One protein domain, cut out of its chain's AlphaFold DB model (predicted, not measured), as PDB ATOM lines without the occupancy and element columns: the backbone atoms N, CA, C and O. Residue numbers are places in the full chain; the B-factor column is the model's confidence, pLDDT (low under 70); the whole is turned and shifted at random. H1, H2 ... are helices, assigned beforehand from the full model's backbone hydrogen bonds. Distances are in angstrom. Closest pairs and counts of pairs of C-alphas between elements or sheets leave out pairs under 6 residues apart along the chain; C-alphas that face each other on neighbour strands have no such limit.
ATOM      1  N   LYS A 609     145.303 183.179 172.502       55.78
ATOM      2  CA  LYS A 609     145.767 182.112 171.568       55.78
ATOM      3  C   LYS A 609     146.550 180.900 172.146       55.78
ATOM      4  O   LYS A 609     147.004 180.863 173.279       55.78
ATOM      5  N   ARG A 610     146.637 179.819 171.354       60.97
ATOM      6  CA  ARG A 610     147.117 178.494 171.797       60.97
ATOM      7  C   ARG A 610     148.651 178.393 171.793       60.97
ATOM      8  O   ARG A 610     149.257 178.325 170.720       60.97
ATOM      9  N   PHE A 611     149.243 178.329 172.987       68.25
ATOM     10  CA  PHE A 611     150.660 178.008 173.215       68.25
ATOM     11  C   PHE A 611     150.973 176.516 172.991       68.25
ATOM     12  O   PHE A 611     152.031 176.154 172.475       68.25
ATOM     13  N   PHE A 612     150.011 175.651 173.314       73.12
ATOM     14  CA  PHE A 612     150.116 174.209 173.131       73.12
ATOM     15  C   PHE A 612     149.315 173.728 171.918       73.12
ATOM     16  O   PHE A 612     148.220 174.225 171.646       73.12
ATOM     17  N   ASP A 613     149.834 172.712 171.234       73.94
ATOM     18  CA  ASP A 613     149.091 171.881 170.287       73.94
ATOM     19  C   ASP A 613     149.057 170.444 170.820       73.94
ATOM     20  O   ASP A 613     150.100 169.873 171.122       73.94
ATOM     21  N   LYS A 614     147.859 169.874 171.005       70.19
ATOM     22  CA  LYS A 614     147.641 168.493 171.493       70.19
ATOM     23  C   LYS A 614     148.572 168.063 172.650       70.19
ATOM     24  O   LYS A 614     149.139 166.976 172.617       70.19
ATOM     25  N   LYS A 615     148.668 168.892 173.700       77.12
ATOM     26  CA  LYS A 615     149.498 168.689 174.912       77.12
ATOM     27  C   LYS A 615     151.013 168.865 174.735       77.12
ATOM     28  O   LYS A 615     151.757 168.607 175.670       77.12
ATOM     29  N   GLN A 616     151.474 169.325 173.578       78.69
ATOM     30  CA  GLN A 616     152.881 169.620 173.328       78.69
ATOM     31  C   GLN A 616     153.089 171.104 173.063       78.69
ATOM     32  O   GLN A 616     152.201 171.809 172.576       78.69
ATOM     33  N   VAL A 617     154.281 171.587 173.394       81.19
ATOM     34  CA  VAL A 617     154.688 172.956 173.093       81.19
ATOM     35  C   VAL A 617     154.783 173.128 171.578       81.19
ATOM     36  O   VAL A 617     155.406 172.314 170.891       81.19
ATOM     37  N   ARG A 618     154.164 174.183 171.033       83.81
ATOM     38  CA  ARG A 618     154.295 174.495 169.604       83.81
ATOM     39  C   ARG A 618     155.753 174.829 169.292       83.81
ATOM     40  O   ARG A 618     156.344 175.677 169.946       83.81
ATOM     41  N   HIS A 619     156.311 174.186 168.276       86.81
ATOM     42  CA  HIS A 619     157.712 174.328 167.874       86.81
ATOM     43  C   HIS A 619     157.855 174.203 166.354       86.81
ATOM     44  O   HIS A 619     156.957 173.713 165.660       86.81
ATOM     45  N   CYS A 620     158.986 174.660 165.824       89.19
ATOM     46  CA  CYS A 620     159.336 174.467 164.425       89.19
ATOM     47  C   CYS A 620     159.809 173.025 164.196       89.19
ATOM     48  O   CYS A 620     160.932 172.676 164.557       89.19
ATOM     49  N   LYS A 621     158.975 172.192 163.560       87.69
ATOM     50  CA  LYS A 621     159.328 170.796 163.234       87.69
ATOM     51  C   LYS A 621     160.591 170.700 162.377       87.69
ATOM     52  O   LYS A 621     161.477 169.914 162.675       87.69
ATOM     53  N   THR A 622     160.719 171.568 161.371       87.56
ATOM     54  CA  THR A 622     161.897 171.613 160.491       87.56
ATOM     55  C   THR A 622     163.190 171.801 161.282       87.56
ATOM     56  O   THR A 622     164.177 171.132 160.995       87.56
ATOM     57  N   TRP A 623     163.176 172.670 162.296       89.19
ATOM     58  CA  TRP A 623     164.332 172.897 163.159       89.19
ATOM     59  C   TRP A 623     164.589 171.729 164.116       89.19
ATOM     60  O   TRP A 623     165.734 171.313 164.271       89.19
ATOM     61  N   ALA A 624     163.533 171.182 164.724       87.44
ATOM     62  CA  ALA A 624     163.630 170.033 165.624       87.44
ATOM     63  C   ALA A 624     164.248 168.802 164.935       87.44
ATOM     64  O   ALA A 624     165.049 168.097 165.546       87.44
ATOM     65  N   ASP A 625     163.969 168.616 163.641       88.44
ATOM     66  CA  ASP A 625     164.554 167.567 162.794       88.44
ATOM     67  C   ASP A 625     166.014 167.860 162.367       88.44
ATOM     68  O   ASP A 625     166.565 167.165 161.514       88.44
ATOM     69  N   GLY A 626     166.637 168.928 162.878       86.88
ATOM     70  CA  GLY A 626     168.006 169.330 162.538       86.88
ATOM     71  C   GLY A 626     168.156 170.009 161.172       86.88
ATOM     72  O   GLY A 626     169.276 170.186 160.687       86.88
ATOM     73  N   ARG A 627     167.051 170.405 160.522       88.81
ATOM     74  CA  ARG A 627     167.067 171.053 159.200       88.81
ATOM     75  C   ARG A 627     167.034 172.577 159.332       88.81
ATOM     76  O   ARG A 627     166.466 173.138 160.268       88.81
ATOM     77  N   ARG A 628     167.624 173.287 158.360       86.38
ATOM     78  CA  ARG A 628     167.589 174.760 158.342       86.38
ATOM     79  C   ARG A 628     166.165 175.246 158.088       86.38
ATOM     80  O   ARG A 628     165.582 174.962 157.045       86.38
ATOM     81  N   CYS A 629     165.634 176.020 159.026       87.88
ATOM     82  CA  CYS A 629     164.367 176.716 158.860       87.88
ATOM     83  C   CYS A 629     164.573 178.073 158.158       87.88
ATOM     84  O   CYS A 629     165.605 178.723 158.337       87.88
ATOM     85  N   GLY A 630     163.592 178.501 157.355       82.62
ATOM     86  CA  GLY A 630     163.622 179.781 156.642       82.62
ATOM     87  C   GLY A 630     163.686 180.997 157.576       82.62
ATOM     88  O   GLY A 630     163.240 180.942 158.726       82.62
ATOM     89  N   LYS A 631     164.243 182.110 157.073       77.06
ATOM     90  CA  LYS A 631     164.288 183.392 157.798       77.06
ATOM     91  C   LYS A 631     162.854 183.857 158.101       77.06
ATOM     92  O   LYS A 631     162.031 183.896 157.194       77.06
ATOM     93  N   GLY A 632     162.574 184.214 159.357       76.88
ATOM     94  CA  GLY A 632     161.261 184.723 159.782       76.88
ATOM     95  C   GLY A 632     160.266 183.671 160.285       76.88
ATOM     96  O   GLY A 632     159.073 183.952 160.333       76.88
ATOM     97  N   CYS A 633     160.716 182.468 160.663       81.00
ATOM     98  CA  CYS A 633     159.836 181.486 161.298       81.00
ATOM     99  C   CYS A 633     159.246 182.034 162.614       81.00
ATOM    100  O   CYS A 633     160.016 182.429 163.491       81.00
ATOM    101  N   PRO A 634     157.909 182.029 162.790       76.12
ATOM    102  CA  PRO A 634     157.270 182.495 164.021       76.12
ATOM    103  C   PRO A 634     157.255 181.427 165.127       76.12
ATOM    104  O   PRO A 634     156.742 181.676 166.215       76.12
ATOM    105  N   LEU A 635     157.748 180.213 164.847       83.56
ATOM    106  CA  LEU A 635     157.730 179.088 165.780       83.56
ATOM    107  C   LEU A 635     159.084 178.937 166.505       83.56
ATOM    108  O   LEU A 635     160.120 179.182 165.892       83.56
ATOM    109  N   PRO A 636     159.099 178.466 167.767       86.50
ATOM    110  CA  PRO A 636     160.312 178.258 168.551       86.50
ATOM    111  C   PRO A 636     161.248 177.268 167.875       86.50
ATOM    112  O   PRO A 636     160.823 176.192 167.436       86.50
ATOM    113  N   HIS A 637     162.529 177.615 167.827       91.06
ATOM    114  CA  HIS A 637     163.586 176.771 167.286       91.06
ATOM    115  C   HIS A 637     164.235 175.949 168.407       91.06
ATOM    116  O   HIS A 637     165.372 176.197 168.809       91.06
ATOM    117  N   LEU A 638     163.487 174.964 168.909       89.50
ATOM    118  CA  LEU A 638     163.927 174.049 169.966       89.50
ATOM    119  C   LEU A 638     164.547 172.777 169.375       89.50
ATOM    120  O   LEU A 638     163.989 172.190 168.447       89.50
ATOM    121  N   SER A 639     165.692 172.351 169.906       88.06
ATOM    122  CA  SER A 639     166.301 171.053 169.595       88.06
ATOM    123  C   SER A 639     165.484 169.887 170.175       88.06
ATOM    124  O   SER A 639     164.636 170.076 171.046       88.06
ATOM    125  N   ALA A 640     165.791 168.652 169.764       84.62
ATOM    126  CA  ALA A 640     165.185 167.456 170.357       84.62
ATOM    127  C   ALA A 640     165.417 167.349 171.881       84.62
ATOM    128  O   ALA A 640     164.510 166.968 172.616       84.62
ATOM    129  N   SER A 641     166.599 167.736 172.380       84.56
ATOM    130  CA  SER A 641     166.899 167.732 173.821       84.56
ATOM    131  C   SER A 641     166.193 168.856 174.589       84.56
ATOM    132  O   SER A 641     165.860 168.687 175.760       84.56
ATOM    133  N   GLU A 642     165.937 169.995 173.944       86.50
ATOM    134  CA  GLU A 642     165.156 171.101 174.510       86.50
ATOM    135  C   GLU A 642     163.654 170.785 174.521       86.50
ATOM    136  O   GLU A 642     162.948 171.168 175.451       86.50
ATOM    137  N   LEU A 643     163.168 170.039 173.523       84.94
ATOM    138  CA  LEU A 643     161.807 169.506 173.509       84.94
ATOM    139  C   LEU A 643     161.593 168.466 174.609       84.94
ATOM    140  O   LEU A 643     160.565 168.530 175.272       84.94
ATOM    141  N   ALA A 644     162.580 167.608 174.884       82.94
ATOM    142  CA  ALA A 644     162.514 166.669 176.007       82.94
ATOM    143  C   ALA A 644     162.381 167.389 177.366       82.94
ATOM    144  O   ALA A 644     161.611 166.976 178.231       82.94
ATOM    145  N   GLN A 645     163.051 168.535 177.540       80.69
ATOM    146  CA  GLN A 645     162.858 169.401 178.719       80.69
ATOM    147  C   GLN A 645     161.452 170.025 178.778       80.69
ATOM    148  O   GLN A 645     161.021 170.478 179.836       80.69
ATOM    149  N   CYS A 646     160.727 170.056 177.657       82.31
ATOM    150  CA  CYS A 646     159.363 170.561 177.578       82.31
ATOM    151  C   CYS A 646     158.287 169.478 177.788       82.31
ATOM    152  O   CYS A 646     157.109 169.828 177.894       82.31
ATOM    153  N   ASP A 647     158.649 168.194 177.875       78.38
ATOM    154  CA  ASP A 647     157.686 167.083 177.939       78.38
ATOM    155  C   ASP A 647     156.782 167.162 179.180       78.38
ATOM    156  O   ASP A 647     155.584 166.871 179.116       78.38
ATOM    157  N   ASN A 648     157.325 167.634 180.307       77.31
ATOM    158  CA  ASN A 648     156.577 167.806 181.555       77.31
ATOM    159  C   ASN A 648     155.854 169.165 181.663       77.31
ATOM    160  O   ASN A 648     155.029 169.342 182.564       77.31
ATOM    161  N   VAL A 649     156.116 170.108 180.747       82.56
ATOM    162  CA  VAL A 649     155.579 171.478 180.807       82.56
ATOM    163  C   VAL A 649     154.067 171.448 180.745       82.56
ATOM    164  O   VAL A 649     153.418 172.121 181.535       82.56
ATOM    165  N   TRP A 650     153.485 170.644 179.854       78.88
ATOM    166  CA  TRP A 650     152.031 170.539 179.777       78.88
ATOM    167  C   TRP A 650     151.423 170.009 181.072       78.88
ATOM    168  O   TRP A 650     150.413 170.552 181.506       78.88
ATOM    169  N   SER A 651     152.014 168.981 181.691       80.25
ATOM    170  CA  SER A 651     151.491 168.438 182.950       80.25
ATOM    171  C   SER A 651     151.571 169.484 184.051       80.25
ATOM    172  O   SER A 651     150.541 169.846 184.599       80.25
ATOM    173  N   LYS A 652     152.753 170.069 184.285       80.75
ATOM    174  CA  LYS A 652     152.937 171.101 185.314       80.75
ATOM    175  C   LYS A 652     152.044 172.316 185.096       80.75
ATOM    176  O   LYS A 652     151.446 172.821 186.038       80.75
ATOM    177  N   VAL A 653     151.912 172.775 183.853       75.12
ATOM    178  CA  VAL A 653     151.018 173.887 183.518       75.12
ATOM    179  C   VAL A 653     149.555 173.478 183.667       75.12
ATOM    180  O   VAL A 653     148.763 174.259 184.160       75.12
ATOM    181  N   LYS A 654     149.154 172.259 183.319       75.50
ATOM    182  CA  LYS A 654     147.787 171.789 183.582       75.50
ATOM    183  C   LYS A 654     147.507 171.707 185.091       75.50
ATOM    184  O   LYS A 654     146.435 172.116 185.534       75.50
ATOM    185  N   ASP A 655     148.467 171.229 185.872       78.88
ATOM    186  CA  ASP A 655     148.363 171.088 187.327       78.88
ATOM    187  C   ASP A 655     148.309 172.460 188.019       78.88
ATOM    188  O   ASP A 655     147.459 172.677 188.884       78.88
ATOM    189  N   LEU A 656     149.110 173.430 187.554       69.69
ATOM    190  CA  LEU A 656     149.031 174.844 187.953       69.69
ATOM    191  C   LEU A 656     147.615 175.419 187.801       69.69
ATOM    192  O   LEU A 656     147.210 176.267 188.593       69.69
ATOM    193  N   PHE A 657     146.866 174.959 186.797       65.12
ATOM    194  CA  PHE A 657     145.539 175.457 186.428       65.12
ATOM    195  C   PHE A 657     144.421 174.553 186.985       65.12
ATOM    196  O   PHE A 657     143.296 174.543 186.475       65.12
ATOM    197  N   GLY A 658     144.722 173.760 188.022       64.75
ATOM    198  CA  GLY A 658     143.748 172.895 188.689       64.75
ATOM    199  C   GLY A 658     143.206 171.791 187.782       64.75
ATOM    200  O   GLY A 658     142.024 171.468 187.835       64.75
ATOM    201  N   GLY A 659     144.036 171.261 186.882       66.50
ATOM    202  CA  GLY A 659     143.647 170.199 185.957       66.50
ATOM    203  C   GLY A 659     142.917 170.687 184.700       66.50
ATOM    204  O   GLY A 659     142.699 169.888 183.781       66.50
ATOM    205  N   ARG A 660     142.570 171.979 184.612       62.91
ATOM    206  CA  ARG A 660     141.958 172.563 183.412       62.91
ATOM    207  C   ARG A 660     143.004 172.676 182.310       62.91
ATOM    208  O   ARG A 660     144.156 173.030 182.548       62.91
ATOM    209  N   ALA A 661     142.617 172.340 181.083       62.78
ATOM    210  CA  ALA A 661     143.535 172.435 179.963       62.78
ATOM    211  C   ALA A 661     143.854 173.920 179.682       62.78
ATOM    212  O   ALA A 661     142.931 174.717 179.485       62.78
ATOM    213  N   PRO A 662     145.142 174.309 179.657       62.25
ATOM    214  CA  PRO A 662     145.559 175.683 179.416       62.25
ATOM    215  C   PRO A 662     145.342 176.034 177.943       62.25
ATOM    216  O   PRO A 662     146.241 175.944 177.105       62.25
ATOM    217  N   HIS A 663     144.113 176.388 177.585       53.28
ATOM    218  CA  HIS A 663     143.763 176.638 176.192       53.28
ATOM    219  C   HIS A 663     144.286 177.992 175.680       53.28
ATOM    220  O   HIS A 663     144.338 178.183 174.461       53.28
ATOM    221  N   CYS A 664     144.700 178.913 176.565       59.59
ATOM    222  CA  CYS A 664     145.000 180.311 176.222       59.59
ATOM    223  C   CYS A 664     146.028 180.975 177.169       59.59
ATOM    224  O   CYS A 664     145.651 181.830 177.968       59.59
ATOM    225  N   ILE A 665     147.319 180.622 177.079       56.78
ATOM    226  CA  ILE A 665     148.385 181.311 177.834       56.78
ATOM    227  C   ILE A 665     149.288 182.100 176.880       56.78
ATOM    228  O   ILE A 665     149.793 181.546 175.908       56.78
ATOM    229  N   GLN A 666     149.521 183.382 177.187       56.72
ATOM    230  CA  GLN A 666     150.392 184.267 176.402       56.72
ATOM    231  C   GLN A 666     151.879 183.961 176.535       56.72
ATOM    232  O   GLN A 666     152.627 184.282 175.627       56.72
ATOM    233  N   ARG A 667     152.320 183.418 177.671       65.75
ATOM    234  CA  ARG A 667     153.716 183.080 177.961       65.75
ATOM    235  C   ARG A 667     153.750 181.800 178.764       65.75
ATOM    236  O   ARG A 667     152.869 181.569 179.580       65.75
ATOM    237  N   VAL A 668     154.784 180.997 178.579       71.12
ATOM    238  CA  VAL A 668     154.954 179.754 179.338       71.12
ATOM    239  C   VAL A 668     155.164 180.101 180.800       71.12
ATOM    240  O   VAL A 668     156.145 180.793 181.099       71.12
ATOM    241  N   PRO A 669     154.294 179.650 181.717       71.62
ATOM    242  CA  PRO A 669     154.613 179.696 183.132       71.62
ATOM    243  C   PRO A 669     155.884 178.873 183.326       71.62
ATOM    244  O   PRO A 669     155.930 177.723 182.905       71.62
ATOM    245  N   HIS A 670     156.928 179.462 183.894       81.44
ATOM    246  CA  HIS A 670     158.203 178.795 184.138       81.44
ATOM    247  C   HIS A 670     158.826 179.335 185.419       81.44
ATOM    248  O   HIS A 670     158.541 180.454 185.848       81.44
ATOM    249  N   CYS A 671     159.683 178.530 186.037       80.75
ATOM    250  CA  CYS A 671     160.454 178.943 187.194       80.75
ATOM    251  C   CYS A 671     161.518 179.950 186.746       80.75
ATOM    252  O   CYS A 671     162.485 179.589 186.073       80.75
ATOM    253  N   PHE A 672     161.334 181.219 187.107       78.12
ATOM    254  CA  PHE A 672     162.249 182.291 186.714       78.12
ATOM    255  C   PHE A 672     163.664 182.078 187.261       78.12
ATOM    256  O   PHE A 672     164.634 182.267 186.533       78.12
ATOM    257  N   ALA A 673     163.775 181.618 188.512       75.69
ATOM    258  CA  ALA A 673     165.058 181.290 189.121       75.69
ATOM    259  C   ALA A 673     165.793 180.208 188.314       75.69
ATOM    260  O   ALA A 673     166.927 180.424 187.897       75.69
ATOM    261  N   ALA A 674     165.115 179.106 187.972       82.56
ATOM    262  CA  ALA A 674     165.699 178.043 187.153       82.56
ATOM    263  C   ALA A 674     166.129 178.544 185.763       82.56
ATOM    264  O   ALA A 674     167.216 178.208 185.296       82.56
ATOM    265  N   ALA A 675     165.328 179.411 185.137       83.00
ATOM    266  CA  ALA A 675     165.675 180.022 183.856       83.00
ATOM    267  C   ALA A 675     166.923 180.908 183.924       83.00
ATOM    268  O   ALA A 675     167.610 181.049 182.921       83.00
ATOM    269  N   GLN A 676     167.248 181.470 185.087       79.75
ATOM    270  CA  GLN A 676     168.470 182.245 185.322       79.75
ATOM    271  C   GLN A 676     169.631 181.408 185.886       79.75
ATOM    272  O   GLN A 676     170.653 181.970 186.282       79.75
ATOM    273  N   GLY A 677     169.479 180.081 185.971       80.62
ATOM    274  CA  GLY A 677     170.457 179.205 186.622       80.62
ATOM    275  C   GLY A 677     170.563 179.420 188.137       80.62
ATOM    276  O   GLY A 677     171.575 179.068 188.734       80.62
ATOM    277  N   GLN A 678     169.547 180.021 188.758       79.12
ATOM    278  CA  GLN A 678     169.466 180.273 190.194       79.12
ATOM    279  C   GLN A 678     168.699 179.150 190.918       79.12
ATOM    280  O   GLN A 678     167.811 178.524 190.324       79.12
ATOM    281  N   PRO A 679     168.978 178.908 192.215       80.06
ATOM    282  CA  PRO A 679     168.207 177.975 193.034       80.06
ATOM    283  C   PRO A 679     166.722 178.347 193.075       80.06
ATOM    284  O   PRO A 679     166.366 179.515 193.237       80.06
ATOM    285  N   CYS A 680     165.846 177.352 192.934       81.38
ATOM    286  CA  CYS A 680     164.403 177.568 192.922       81.38
ATOM    287  C   CYS A 680     163.868 177.916 194.327       81.38
ATOM    288  O   CYS A 680     164.072 177.124 195.250       81.38
ATOM    289  N   PRO A 681     163.088 179.006 194.481       72.75
ATOM    290  CA  PRO A 681     162.538 179.417 195.775       72.75
ATOM    291  C   PRO A 681     161.438 178.482 196.299       72.75
ATOM    292  O   PRO A 681     160.991 178.632 197.427       72.75
ATOM    293  N   PHE A 682     160.991 177.507 195.503       77.31
ATOM    294  CA  PHE A 682     160.023 176.488 195.914       77.31
ATOM    295  C   PHE A 682     160.682 175.172 196.362       77.31
ATOM    296  O   PHE A 682     159.978 174.184 196.489       77.31
ATOM    297  N   GLY A 683     162.006 175.124 196.567       77.44
ATOM    298  CA  GLY A 683     162.688 173.911 197.050       77.44
ATOM    299  C   GLY A 683     163.079 172.904 195.958       77.44
ATOM    300  O   GLY A 683     163.280 171.722 196.231       77.44
ATOM    301  N   GLY A 684     163.220 173.364 194.710       82.56
ATOM    302  CA  GLY A 684     163.684 172.551 193.575       82.56
ATOM    303  C   GLY A 684     162.570 172.129 192.612       82.56
ATOM    304  O   GLY A 684     161.408 172.475 192.797       82.56
ATOM    305  N   GLU A 685     162.917 171.398 191.545       83.25
ATOM    306  CA  GLU A 685     161.973 171.109 190.449       83.25
ATOM    307  C   GLU A 685     160.765 170.280 190.899       83.25
ATOM    308  O   GLU A 685     159.654 170.543 190.448       83.25
ATOM    309  N   ALA A 686     160.953 169.315 191.798       82.06
ATOM    310  CA  ALA A 686     159.868 168.452 192.266       82.06
ATOM    311  C   ALA A 686     158.793 169.217 193.062       82.06
ATOM    312  O   ALA A 686     157.619 168.863 193.005       82.06
ATOM    313  N   GLN A 687     159.195 170.263 193.786       80.44
ATOM    314  CA  GLN A 687     158.324 171.060 194.657       80.44
ATOM    315  C   GLN A 687     157.855 172.357 193.978       80.44
ATOM    316  O   GLN A 687     156.854 172.951 194.376       80.44
ATOM    317  N   CYS A 688     158.548 172.793 192.920       79.38
ATOM    318  CA  CYS A 688     158.164 173.964 192.154       79.38
ATOM    319  C   CYS A 688     156.924 173.683 191.301       79.38
ATOM    320  O   CYS A 688     156.978 172.824 190.409       79.38
ATOM    321  N   PRO A 689     155.841 174.465 191.475       75.12
ATOM    322  CA  PRO A 689     154.649 174.295 190.659       75.12
ATOM    323  C   PRO A 689     154.901 174.727 189.200       75.12
ATOM    324  O   PRO A 689     154.156 174.354 188.304       75.12
ATOM    325  N   TYR A 690     156.000 175.439 188.925       83.81
ATOM    326  CA  TYR A 690     156.399 175.856 187.583       83.81
ATOM    327  C   TYR A 690     157.445 174.912 186.958       83.81
ATOM    328  O   TYR A 690     158.284 174.344 187.664       83.81
ATOM    329  N   PRO A 691     157.444 174.734 185.626       85.81
ATOM    330  CA  PRO A 691     158.483 173.983 184.929       85.81
ATOM    331  C   PRO A 691     159.833 174.708 184.983       85.81
ATOM    332  O   PRO A 691     159.908 175.936 184.884       85.81
ATOM    333  N   HIS A 692     160.909 173.942 185.150       88.25
ATOM    334  CA  HIS A 692     162.280 174.445 185.179       88.25
ATOM    335  C   HIS A 692     162.849 174.435 183.759       88.25
ATOM    336  O   HIS A 692     163.383 173.436 183.296       88.25
ATOM    337  N   LEU A 693     162.694 175.554 183.053       87.69
ATOM    338  CA  LEU A 693     163.161 175.707 181.675       87.69
ATOM    339  C   LEU A 693     164.448 176.525 181.644       87.69
ATOM    340  O   LEU A 693     164.570 177.493 182.389       87.69
ATOM    341  N   SER A 694     165.386 176.174 180.763       86.31
ATOM    342  CA  SER A 694     166.603 176.968 180.565       86.31
ATOM    343  C   SER A 694     166.297 178.346 179.963       86.31
ATOM    344  O   SER A 694     165.301 178.521 179.255       86.31
ATOM    345  N   GLN A 695     167.186 179.325 180.184       85.69
ATOM    346  CA  GLN A 695     167.036 180.679 179.634       85.69
ATOM    347  C   GLN A 695     166.788 180.676 178.121       85.69
ATOM    348  O   GLN A 695     165.952 181.425 177.622       85.69
ATOM    349  N   ARG A 696     167.505 179.811 177.399       87.12
ATOM    350  CA  ARG A 696     167.392 179.669 175.949       87.12
ATOM    351  C   ARG A 696     166.012 179.162 175.539       87.12
ATOM    352  O   ARG A 696     165.409 179.738 174.639       87.12
ATOM    353  N   ILE A 697     165.499 178.132 176.216       86.25
ATOM    354  CA  ILE A 697     164.146 177.617 175.966       86.25
ATOM    355  C   ILE A 697     163.127 178.730 176.209       86.25
ATOM    356  O   ILE A 697     162.291 178.986 175.350       86.25
ATOM    357  N   VAL A 698     163.229 179.451 177.329       84.00
ATOM    358  CA  VAL A 698     162.331 180.577 177.629       84.00
ATOM    359  C   VAL A 698     162.376 181.636 176.524       84.00
ATOM    360  O   VAL A 698     161.322 182.049 176.051       84.00
ATOM    361  N   GLN A 699     163.564 182.030 176.056       84.94
ATOM    362  CA  GLN A 699     163.720 183.010 174.973       84.94
ATOM    363  C   GLN A 699     163.081 182.543 173.658       84.94
ATOM    364  O   GLN A 699     162.387 183.320 173.006       84.94
ATOM    365  N   GLU A 700     163.281 181.282 173.267       84.94
ATOM    366  CA  GLU A 700     162.656 180.713 172.067       84.94
ATOM    367  C   GLU A 700     161.131 180.653 172.191       84.94
ATOM    368  O   GLU A 700     160.411 180.975 171.245       84.94
ATOM    369  N   LEU A 701     160.617 180.301 173.368       79.69
ATOM    370  CA  LEU A 701     159.181 180.274 173.634       79.69
ATOM    371  C   LEU A 701     158.579 181.684 173.694       79.69
ATOM    372  O   LEU A 701     157.440 181.882 173.276       79.69
ATOM    373  N   GLU A 702     159.341 182.692 174.121       76.69
ATOM    374  CA  GLU A 702     158.928 184.097 174.070       76.69
ATOM    375  C   GLU A 702     158.841 184.639 172.629       76.69
ATOM    376  O   GLU A 702     158.038 185.540 172.375       76.69
ATOM    377  N   LYS A 703     159.553 184.062 171.645       75.62
ATOM    378  CA  LYS A 703     159.418 184.453 170.224       75.62
ATOM    379  C   LYS A 703     158.032 184.161 169.648       75.62
ATOM    380  O   LYS A 703     157.543 184.948 168.835       75.62
ATOM    381  N   LEU A 704     157.355 183.102 170.109       65.94
ATOM    382  CA  LEU A 704     155.935 182.865 169.779       65.94
ATOM    383  C   LEU A 704     155.049 184.035 170.193       65.94
ATOM    384  O   LEU A 704     154.027 184.286 169.565       65.94
ATOM    385  N   CYS A 705     155.440 184.708 171.271       58.97
ATOM    386  CA  CYS A 705     154.673 185.767 171.903       58.97
ATOM    387  C   CYS A 705     154.929 187.130 171.245       58.97
ATOM    388  O   CYS A 705     154.110 188.027 171.388       58.97
ATOM    389  N   GLN A 706     156.079 187.300 170.577       56.81
ATOM    390  CA  GLN A 706     156.496 188.546 169.919       56.81
ATOM    391  C   GLN A 706     156.174 188.581 168.416       56.81
ATOM    392  O   GLN A 706     156.066 189.658 167.841       56.81
ATOM    393  N   SER A 707     156.063 187.417 167.770       52.19
ATOM    394  CA  SER A 707     155.830 187.285 166.322       52.19
ATOM    395  C   SER A 707     154.346 187.244 165.918       52.19
ATOM    396  O   SER A 707     154.039 187.034 164.744       52.19
ATOM    397  N   GLN A 708     153.430 187.417 166.875       47.16
ATOM    398  CA  GLN A 708     151.973 187.283 166.727       47.16
ATOM    399  C   GLN A 708     151.239 188.381 167.490       47.16
ATOM    400  O   GLN A 708     150.025 188.547 167.210       47.16
TER     401      GLN A 708
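AT A GLANCE: This is residues 609 to 708 of the 708 residues of the protein "C3H1-type domain-containing protein" of Chloropicon primus (UniProt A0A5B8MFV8). This domain has little regular structure: it is mostly loops, with five short helices set among them. Loops 625 to 639 and 676 to 694 reach opposite ends of the longest axis; H5, the longest helix, lies between, nearest the middle. The printed part has 100 residues, 33 in helices H1 to H5, and no named strand; it is all helix and compact, with radius of gyration of the C-alphas 13.5 A and spans 40 by 29 by 22 A.

HOW THE PARTS SIT: H1, residues 621 to 624, is close but not clearly touching H2, residues 640 to 644; the closest C-alphas, of Ala 624 and Ala 640, are 5.6 A apart. H3, residues 649 to 656, is apart from the other helices. H5, residues 695 to 706, is close but not clearly touching H4, residues 672 to 675 (closest C-alphas Ala 675 and Gln 695, 4.5 A), and H2 (Glu 642 and Ile 697, 6.8 A). Every O i to N i+4 pair is within hydrogen-bond range in H2 and H3, and 6 of 8 in H5; H1 and H4 are too short for one.

IN THESE COORDINATES: H1 begins at C-alpha 621 (159.328, 170.796, 163.234). H3 is 10.3 A long and H5 16.4 A, ending at C-alpha 706 (156.496, 188.546, 169.919).

THE WHOLE: The printed part has no cut. The links H1 to H2, H3 to H4 and H4 to H5 are long. Residues 609 to 611, 656 to 667 and 704 to 708 have pLDDT under 70.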